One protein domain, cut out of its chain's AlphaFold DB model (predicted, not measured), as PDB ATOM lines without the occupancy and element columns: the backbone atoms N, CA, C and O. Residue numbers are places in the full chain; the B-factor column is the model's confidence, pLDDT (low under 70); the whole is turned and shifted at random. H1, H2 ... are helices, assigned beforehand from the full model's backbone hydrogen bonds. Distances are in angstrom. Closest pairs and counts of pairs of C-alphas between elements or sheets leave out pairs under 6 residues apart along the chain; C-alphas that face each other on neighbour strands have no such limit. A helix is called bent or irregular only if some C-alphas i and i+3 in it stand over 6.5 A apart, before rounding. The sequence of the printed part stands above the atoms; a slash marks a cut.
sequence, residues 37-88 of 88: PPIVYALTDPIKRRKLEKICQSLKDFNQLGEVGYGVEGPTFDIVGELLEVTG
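Overview. This is residues 37 to 88 of the 88 residues of an uncharacterized protein of marine sediment metagenome (UniProt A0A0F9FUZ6). A long helix, H2, meets the short helix H1 at a corner, the two making an L, and a third helix, H3, folds back after a long loop and packs slantwise on H2, with Leu 84 of H3 coming near Leu 43 of H1. The loop, residues 62 to 76, has no named element and joins the last residue of H2 to the first of H3. The printed part has 52 residues with three named helices, in the order H1, H2, H3, and no named strand; its class is all helix. The whole is compact, with a radius of gyration of the C-alphas of 10.0 A, and rounded, with spans of 26 by 21 by 17 A.

Arrangement. H1, residues 38 to 44, and H2, residues 46 to 61, touch only at the corner by their tight link of one residue, Asp 45. Their closest C-alphas are those of Leu 43 and Arg 49, 5.0 A apart, and H2 touches H1 with residues 48 to 52 alone. The lines of H1 and H2 are about perpendicular, at 76 degrees. H3, residues 77 to 86, touches H2, with the closest C-alphas, those of Cys 56 and Gly 81, 6.1 A apart. H2 and H3 run opposite ways at a steep tilt of 51 degrees, and their centres are 10.0 A apart. H1 and H3 are close but not clearly touching, with 2 pairs of C-alphas within 8 A; the closest C-alphas are those of Leu 43 and Leu 84, 6.5 A apart. H1 and H3 run the same way at a tilt of 36 degrees, only just steep. In H1, H2 and H3 every pair of backbone O i and N i+4 is within hydrogen-bond range.

Along the chain. H1 begins at C-alpha 38, at (73.178, 8.242, 38.608), and runs from Pro 38 to Thr 44. H2, from Pro 46 to Asp 61, is the longest helix with 16 residues and measures 22.7 A from first to last C-alpha; C-alpha 46 is at (69.377, 5.752, 51.915). H3, from Phe 77 to Val 86, measures 14.1 A from first to last C-alpha and ends at C-alpha 86, at (83.213, 9.913, 52.063). No helix is bent or irregular.

Size, cuts and confidence. The two C-alphas farthest apart are those of Pro 37 and Phe 62, 27.1 A. The C-alphas of the first and last printed residues, Pro 37 and Gly 88, are 17.8 A apart; Gly 88 is also the chain's last residue. The printed part has no cut. The link from H2 to H3 is long, with 15 residues, whose C-alphas lie 7 to 15 A from the mean of all C-alphas. The mean pLDDT of the printed part is 89.6, and one printed residue, Gly 88, is under 70.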
ATOM      1  N   PRO A  37      74.744  12.728  38.292       79.75
ATOM      2  CA  PRO A  37      75.249  11.431  37.886       79.75
ATOM      3  C   PRO A  37      74.495  10.327  38.644       79.75
ATOM      4  O   PRO A  37      74.343  10.438  39.864       79.75
ATOM      5  N   PRO A  38      74.015   9.263  37.974       83.12
ATOM      6  CA  PRO A  38      73.178   8.242  38.608       83.12
ATOM      7  C   PRO A  38      73.787   7.639  39.880       83.12
ATOM      8  O   PRO A  38      73.064   7.306  40.820       83.12
ATOM      9  N   ILE A  39      75.120   7.553  39.930       86.31
ATOM     10  CA  ILE A  39      75.856   7.109  41.113       86.31
ATOM     11  C   ILE A  39      75.691   8.070  42.295       86.31
ATOM     12  O   ILE A  39      75.407   7.624  43.399       86.31
ATOM     13  N   VAL A  40      75.766   9.384  42.070       85.56
ATOM     14  CA  VAL A  40      75.596  10.403  43.118       85.56
ATOM     15  C   VAL A  40      74.186  10.326  43.698       85.56
ATOM     16  O   VAL A  40      74.031  10.281  44.915       85.56
ATOM     17  N   TYR A  41      73.165  10.191  42.843       86.88
ATOM     18  CA  TYR A  41      71.800   9.946  43.313       86.88
ATOM     19  C   TYR A  41      71.746   8.697  44.210       86.88
ATOM     20  O   TYR A  41      71.183   8.728  45.304       86.88
ATOM     21  N   ALA A  42      72.338   7.585  43.762       88.75
ATOM     22  CA  ALA A  42      72.295   6.318  44.485       88.75
ATOM     23  C   ALA A  42      73.042   6.345  45.831       88.75
ATOM     24  O   ALA A  42      72.623   5.642  46.748       88.75
ATOM     25  N   LEU A  43      74.094   7.159  45.956       89.31
ATOM     26  CA  LEU A  43      74.838   7.370  47.203       89.31
ATOM     27  C   LEU A  43      74.046   8.196  48.226       89.31
ATOM     28  O   LEU A  43      74.143   7.935  49.424       89.31
ATOM     29  N   THR A  44      73.252   9.164  47.754       87.50
ATOM     30  CA  THR A  44      72.421  10.036  48.609       87.50
ATOM     31  C   THR A  44      71.082   9.413  49.019       87.50
ATOM     32  O   THR A  44      70.505   9.791  50.035       87.50
ATOM     33  N   ASP A  45      70.575   8.445  48.252       89.56
ATOM     34  CA  ASP A  45      69.344   7.720  48.570       89.56
ATOM     35  C   ASP A  45      69.631   6.621  49.615       89.56
ATOM     36  O   ASP A  45      70.366   5.675  49.321       89.56
ATOM     37  N   PRO A  46      69.032   6.664  50.820       89.88
ATOM     38  CA  PRO A  46      69.377   5.752  51.915       89.88
ATOM     39  C   PRO A  46      69.049   4.281  51.619       89.88
ATOM     40  O   PRO A  46      69.691   3.372  52.154       89.88
ATOM     41  N   ILE A  47      68.058   4.013  50.762       91.56
ATOM     42  CA  ILE A  47      67.682   2.648  50.377       91.56
ATOM     43  C   ILE A  47      68.694   2.102  49.370       91.56
ATOM     44  O   ILE A  47      69.105   0.942  49.473       91.56
ATOM     45  N   LYS A  48      69.088   2.914  48.383       91.00
ATOM     46  CA  LYS A  48      70.077   2.529  47.363       91.00
ATOM     47  C   LYS A  48      71.473   2.421  47.966       91.00
ATOM     48  O   LYS A  48      72.147   1.429  47.704       91.00
ATOM     49  N   ARG A  49      71.843   3.339  48.853       92.12
ATOM     50  CA  ARG A  49      73.102   3.327  49.595       92.12
ATOM     51  C   ARG A  49      73.319   2.019  50.354       92.12
ATOM     52  O   ARG A  49      74.305   1.336  50.114       92.12
ATOM     53  N   ARG A  50      72.343   1.578  51.160       93.00
ATOM     54  CA  ARG A  50      72.423   0.285  51.872       93.00
ATOM     55  C   ARG A  50      72.594  -0.916  50.944       93.00
ATOM     56  O   ARG A  50      73.159  -1.935  51.337       93.00
ATOM     57  N   LYS A  51      72.051  -0.851  49.724       93.44
ATOM     58  CA  LYS A  51      72.270  -1.901  48.719       93.44
ATOM     59  C   LYS A  51      73.690  -1.836  48.171       93.44
ATOM     60  O   LYS A  51      74.312  -2.883  48.050       93.44
ATOM     61  N   LEU A  52      74.190  -0.637  47.876       93.44
ATOM     62  CA  LEU A  52      75.562  -0.429  47.421       93.44
ATOM     63  C   LEU A  52      76.579  -0.910  48.455       93.44
ATOM     64  O   LEU A  52      77.500  -1.618  48.075       93.44
ATOM     65  N   GLU A  53      76.369  -0.636  49.743       93.88
ATOM     66  CA  GLU A  53      77.220  -1.135  50.834       93.88
ATOM     67  C   GLU A  53      77.287  -2.669  50.843       93.88
ATOM     68  O   GLU A  53      78.368  -3.250  50.901       93.88
ATOM     69  N   LYS A  54      76.140  -3.348  50.698       95.00
ATOM     70  CA  LYS A  54      76.095  -4.818  50.620       95.00
ATOM     71  C   LYS A  54      76.789  -5.366  49.376       95.00
ATOM     72  O   LYS A  54      77.447  -6.397  49.461       95.00
ATOM     73  N   ILE A  55      76.622  -4.703  48.231       93.94
ATOM     74  CA  ILE A  55      77.280  -5.103  46.983       93.94
ATOM     75  C   ILE A  55      78.792  -4.907  47.111       93.94
ATOM     76  O   ILE A  55      79.530  -5.843  46.827       93.94
ATOM     77  N   CYS A  56      79.249  -3.753  47.607       94.06
ATOM     78  CA  CYS A  56      80.665  -3.488  47.868       94.06
ATOM     79  C   CYS A  56      81.255  -4.543  48.801       94.06
ATOM     80  O   CYS A  56      82.295  -5.110  48.486       94.06
ATOM     81  N   GLN A  57      80.577  -4.861  49.908       94.31
ATOM     82  CA  GLN A  57      81.053  -5.884  50.837       94.31
ATOM     83  C   GLN A  57      81.165  -7.252  50.159       94.31
ATOM     84  O   GLN A  57      82.213  -7.882  50.233       94.31
ATOM     85  N   SER A  58      80.131  -7.677  49.430       95.88
ATOM     86  CA  SER A  58      80.170  -8.952  48.713       95.88
ATOM     87  C   SER A  58      81.308  -8.992  47.691       95.88
ATOM     88  O   SER A  58      82.003  -9.994  47.607       95.88
ATOM     89  N   LEU A  59      81.521  -7.924  46.920       94.81
ATOM     90  CA  LEU A  59      82.599  -7.860  45.931       94.81
ATOM     91  C   LEU A  59      83.982  -7.823  46.584       94.81
ATOM     92  O   LEU A  59      84.930  -8.380  46.035       94.81
ATOM     93  N   LYS A  60      84.099  -7.204  47.761       93.06
ATOM     94  CA  LYS A  60      85.320  -7.202  48.570       93.06
ATOM     95  C   LYS A  60      85.673  -8.610  49.040       93.06
ATOM     96  O   LYS A  60      86.829  -9.002  48.921       93.06
ATOM     97  N   ASP A  61      84.684  -9.381  49.488       95.12
ATOM     98  CA  ASP A  61      84.878 -10.761  49.952       95.12
ATOM     99  C   ASP A  61      85.413 -11.683  48.836       95.12
ATOM    100  O   ASP A  61      86.171 -12.612  49.112       95.12
ATOM    101  N   PHE A  62      85.072 -11.399  47.572       95.00
ATOM    102  CA  PHE A  62      85.577 -12.121  46.393       95.00
ATOM    103  C   PHE A  62      86.762 -11.433  45.690       95.00
ATOM    104  O   PHE A  62      87.231 -11.938  44.674       95.00
ATOM    105  N   ASN A  63      87.267 -10.310  46.215       92.81
ATOM    106  CA  ASN A  63      88.339  -9.504  45.616       92.81
ATOM    107  C   ASN A  63      88.048  -9.022  44.172       92.81
ATOM    108  O   ASN A  63      88.939  -8.987  43.329       92.81
ATOM    109  N   GLN A  64      86.798  -8.639  43.886       93.94
ATOM    110  CA  GLN A  64      86.319  -8.239  42.548       93.94
ATOM    111  C   GLN A  64      85.961  -6.747  42.428       93.94
ATOM    112  O   GLN A  64      85.320  -6.333  41.464       93.94
ATOM    113  N   LEU A  65      86.345  -5.915  43.402       91.50
ATOM    114  CA  LEU A  65      85.961  -4.495  43.443       91.50
ATOM    115  C   LEU A  65      86.375  -3.712  42.182       91.50
ATOM    116  O   LEU A  65      85.580  -2.925  41.677       91.50
ATOM    117  N   GLY A  66      87.574  -3.962  41.650       91.44
ATOM    118  CA  GLY A  66      88.078  -3.303  40.437       91.44
ATOM    119  C   GLY A  66      87.583  -3.913  39.118       91.44
ATOM    120  O   GLY A  66      87.833  -3.354  38.056       91.44
ATOM    121  N   GLU A  67      86.894  -5.056  39.161       90.62
ATOM    122  CA  GLU A  67      86.419  -5.761  37.958       90.62
ATOM    123  C   GLU A  67      84.968  -5.415  37.609       90.62
ATOM    124  O   GLU A  67      84.527  -5.606  36.475       90.62
ATOM    125  N   VAL A  68      84.208  -4.907  38.584       92.06
ATOM    126  CA  VAL A  68      82.783  -4.614  38.428       92.06
ATOM    127  C   VAL A  68      82.574  -3.108  38.366       92.06
ATOM    128  O   VAL A  68      82.933  -2.386  39.292       92.06
ATOM    129  N   GLY A  69      81.959  -2.642  37.279       91.38
ATOM    130  CA  GLY A  69      81.536  -1.254  37.084       91.38
ATOM    131  C   GLY A  69      80.101  -0.991  37.546       91.38
ATOM    132  O   GLY A  69      79.223  -1.857  37.456       91.38
ATOM    133  N   TYR A  70      79.827   0.225  38.014       89.38
ATOM    134  CA  TYR A  70      78.471   0.692  38.293       89.38
ATOM    135  C   TYR A  70      77.781   1.175  37.007       89.38
ATOM    136  O   TYR A  70      77.914   2.326  36.600       89.38
ATOM    137  N   GLY A  71      76.997   0.306  36.370       86.88
ATOM    138  CA  GLY A  71      76.381   0.603  35.070       86.88
ATOM    139  C   GLY A  71      77.329   0.304  33.904       86.88
ATOM    140  O   GLY A  71      78.269  -0.464  34.060       86.88
ATOM    141  N   VAL A  72      77.052   0.862  32.720       81.00
ATOM    142  CA  VAL A  72      77.799   0.528  31.486       81.00
ATOM    143  C   VAL A  72      79.139   1.270  31.395       81.00
ATOM    144  O   VAL A  72      80.132   0.674  31.004       81.00
ATOM    145  N   GLU A  73      79.173   2.546  31.787       82.31
ATOM    146  CA  GLU A  73      80.361   3.420  31.717       82.31
ATOM    147  C   GLU A  73      80.643   4.113  33.063       82.31
ATOM    148  O   GLU A  73      81.162   5.226  33.121       82.31
ATOM    149  N   GLY A  74      80.209   3.507  34.168       84.81
ATOM    150  CA  GLY A  74      80.366   4.101  35.491       84.81
ATOM    151  C   GLY A  74      81.630   3.657  36.226       84.81
ATOM    152  O   GLY A  74      82.365   2.793  35.746       84.81
ATOM    153  N   PRO A  75      81.873   4.240  37.412       90.50
ATOM    154  CA  PRO A  75      83.033   3.911  38.229       90.50
ATOM    155  C   PRO A  75      83.000   2.449  38.675       90.50
ATOM    156  O   PRO A  75      81.928   1.872  38.883       90.50
ATOM    157  N   THR A  76      84.178   1.868  38.852       94.38
ATOM    158  CA  THR A  76      84.358   0.549  39.453       94.38
ATOM    159  C   THR A  76      83.991   0.559  40.939       94.38
ATOM    160  O   THR A  76      83.894   1.612  41.578       94.38
ATOM    161  N   PHE A  77      83.683  -0.614  41.493       94.25
ATOM    162  CA  PHE A  77      83.157  -0.729  42.853       94.25
ATOM    163  C   PHE A  77      84.195  -0.455  43.955       94.25
ATOM    164  O   PHE A  77      83.800  -0.203  45.091       94.25
ATOM    165  N   ASP A  78      85.487  -0.431  43.633       92.94
ATOM    166  CA  ASP A  78      86.542   0.158  44.472       92.94
ATOM    167  C   ASP A  78      86.308   1.665  44.678       92.94
ATOM    168  O   ASP A  78      86.187   2.115  45.817       92.94
ATOM    169  N   ILE A  79      86.095   2.415  43.594       91.94
ATOM    170  CA  ILE A  79      85.786   3.851  43.628       91.94
ATOM    171  C   ILE A  79      84.426   4.085  44.296       91.94
ATOM    172  O   ILE A  79      84.266   5.009  45.088       91.94
ATOM    173  N   VAL A  80      83.417   3.254  44.005       91.31
ATOM    174  CA  VAL A  80      82.105   3.362  44.674       91.31
ATOM    175  C   VAL A  80      82.227   3.117  46.178       91.31
ATOM    176  O   VAL A  80      81.550   3.795  46.949       91.31
ATOM    177  N   GLY A  81      83.085   2.184  46.597       91.00
ATOM    178  CA  GLY A  81      83.396   1.936  48.003       91.00
ATOM    179  C   GLY A  81      83.973   3.172  48.688       91.00
ATOM    180  O   GLY A  81      83.438   3.602  49.709       91.00
ATOM    181  N   GLU A  82      84.980   3.805  48.082       91.06
ATOM    182  CA  GLU A  82      85.546   5.068  48.582       91.06
ATOM    183  C   GLU A  82      84.488   6.177  48.663       91.06
ATOM    184  O   GLU A  82      84.374   6.885  49.664       91.06
ATOM    185  N   LEU A  83      83.650   6.305  47.630       90.44
ATOM    186  CA  LEU A  83      82.579   7.298  47.604       90.44
ATOM    187  C   LEU A  83      81.538   7.061  48.701       90.44
ATOM    188  O   LEU A  83      81.014   8.029  49.253       90.44
ATOM    189  N   LEU A  84      81.222   5.805  49.028       89.81
ATOM    190  CA  LEU A  84      80.360   5.485  50.162       89.81
ATOM    191  C   LEU A  84      80.993   5.971  51.467       89.81
ATOM    192  O   LEU A  84      80.312   6.642  52.233       89.81
ATOM    193  N   GLU A  85      82.277   5.717  51.705       87.25
ATOM    194  CA  GLU A  85      82.954   6.149  52.936       87.25
ATOM    195  C   GLU A  85      82.961   7.676  53.108       87.25
ATOM    196  O   GLU A  85      82.705   8.169  54.202       87.25
ATOM    197  N   VAL A  86      83.170   8.436  52.026       82.56
ATOM    198  CA  VAL A  86      83.213   9.913  52.063       82.56
ATOM    199  C   VAL A  86      81.827  10.552  52.231       82.56
ATOM    200  O   VAL A  86      81.713  11.691  52.680       82.56
ATOM    201  N   THR A  87      80.761   9.847  51.848       74.50
ATOM    202  CA  THR A  87      79.383  10.376  51.857       74.50
ATOM    203  C   THR A  87      78.526   9.868  53.022       74.50
ATOM    204  O   THR A  87      77.321  10.130  53.031       74.50
ATOM    205  N   GLY A  88      79.106   9.104  53.954       60.91
ATOM    206  CA  GLY A  88      78.449   8.595  55.169       60.91
ATOM    207  C   GLY A  88      78.654   9.495  56.374       60.91
ATOM    208  O   GLY A  88      77.711   9.559  57.193       60.91
TER     209      GLY A  88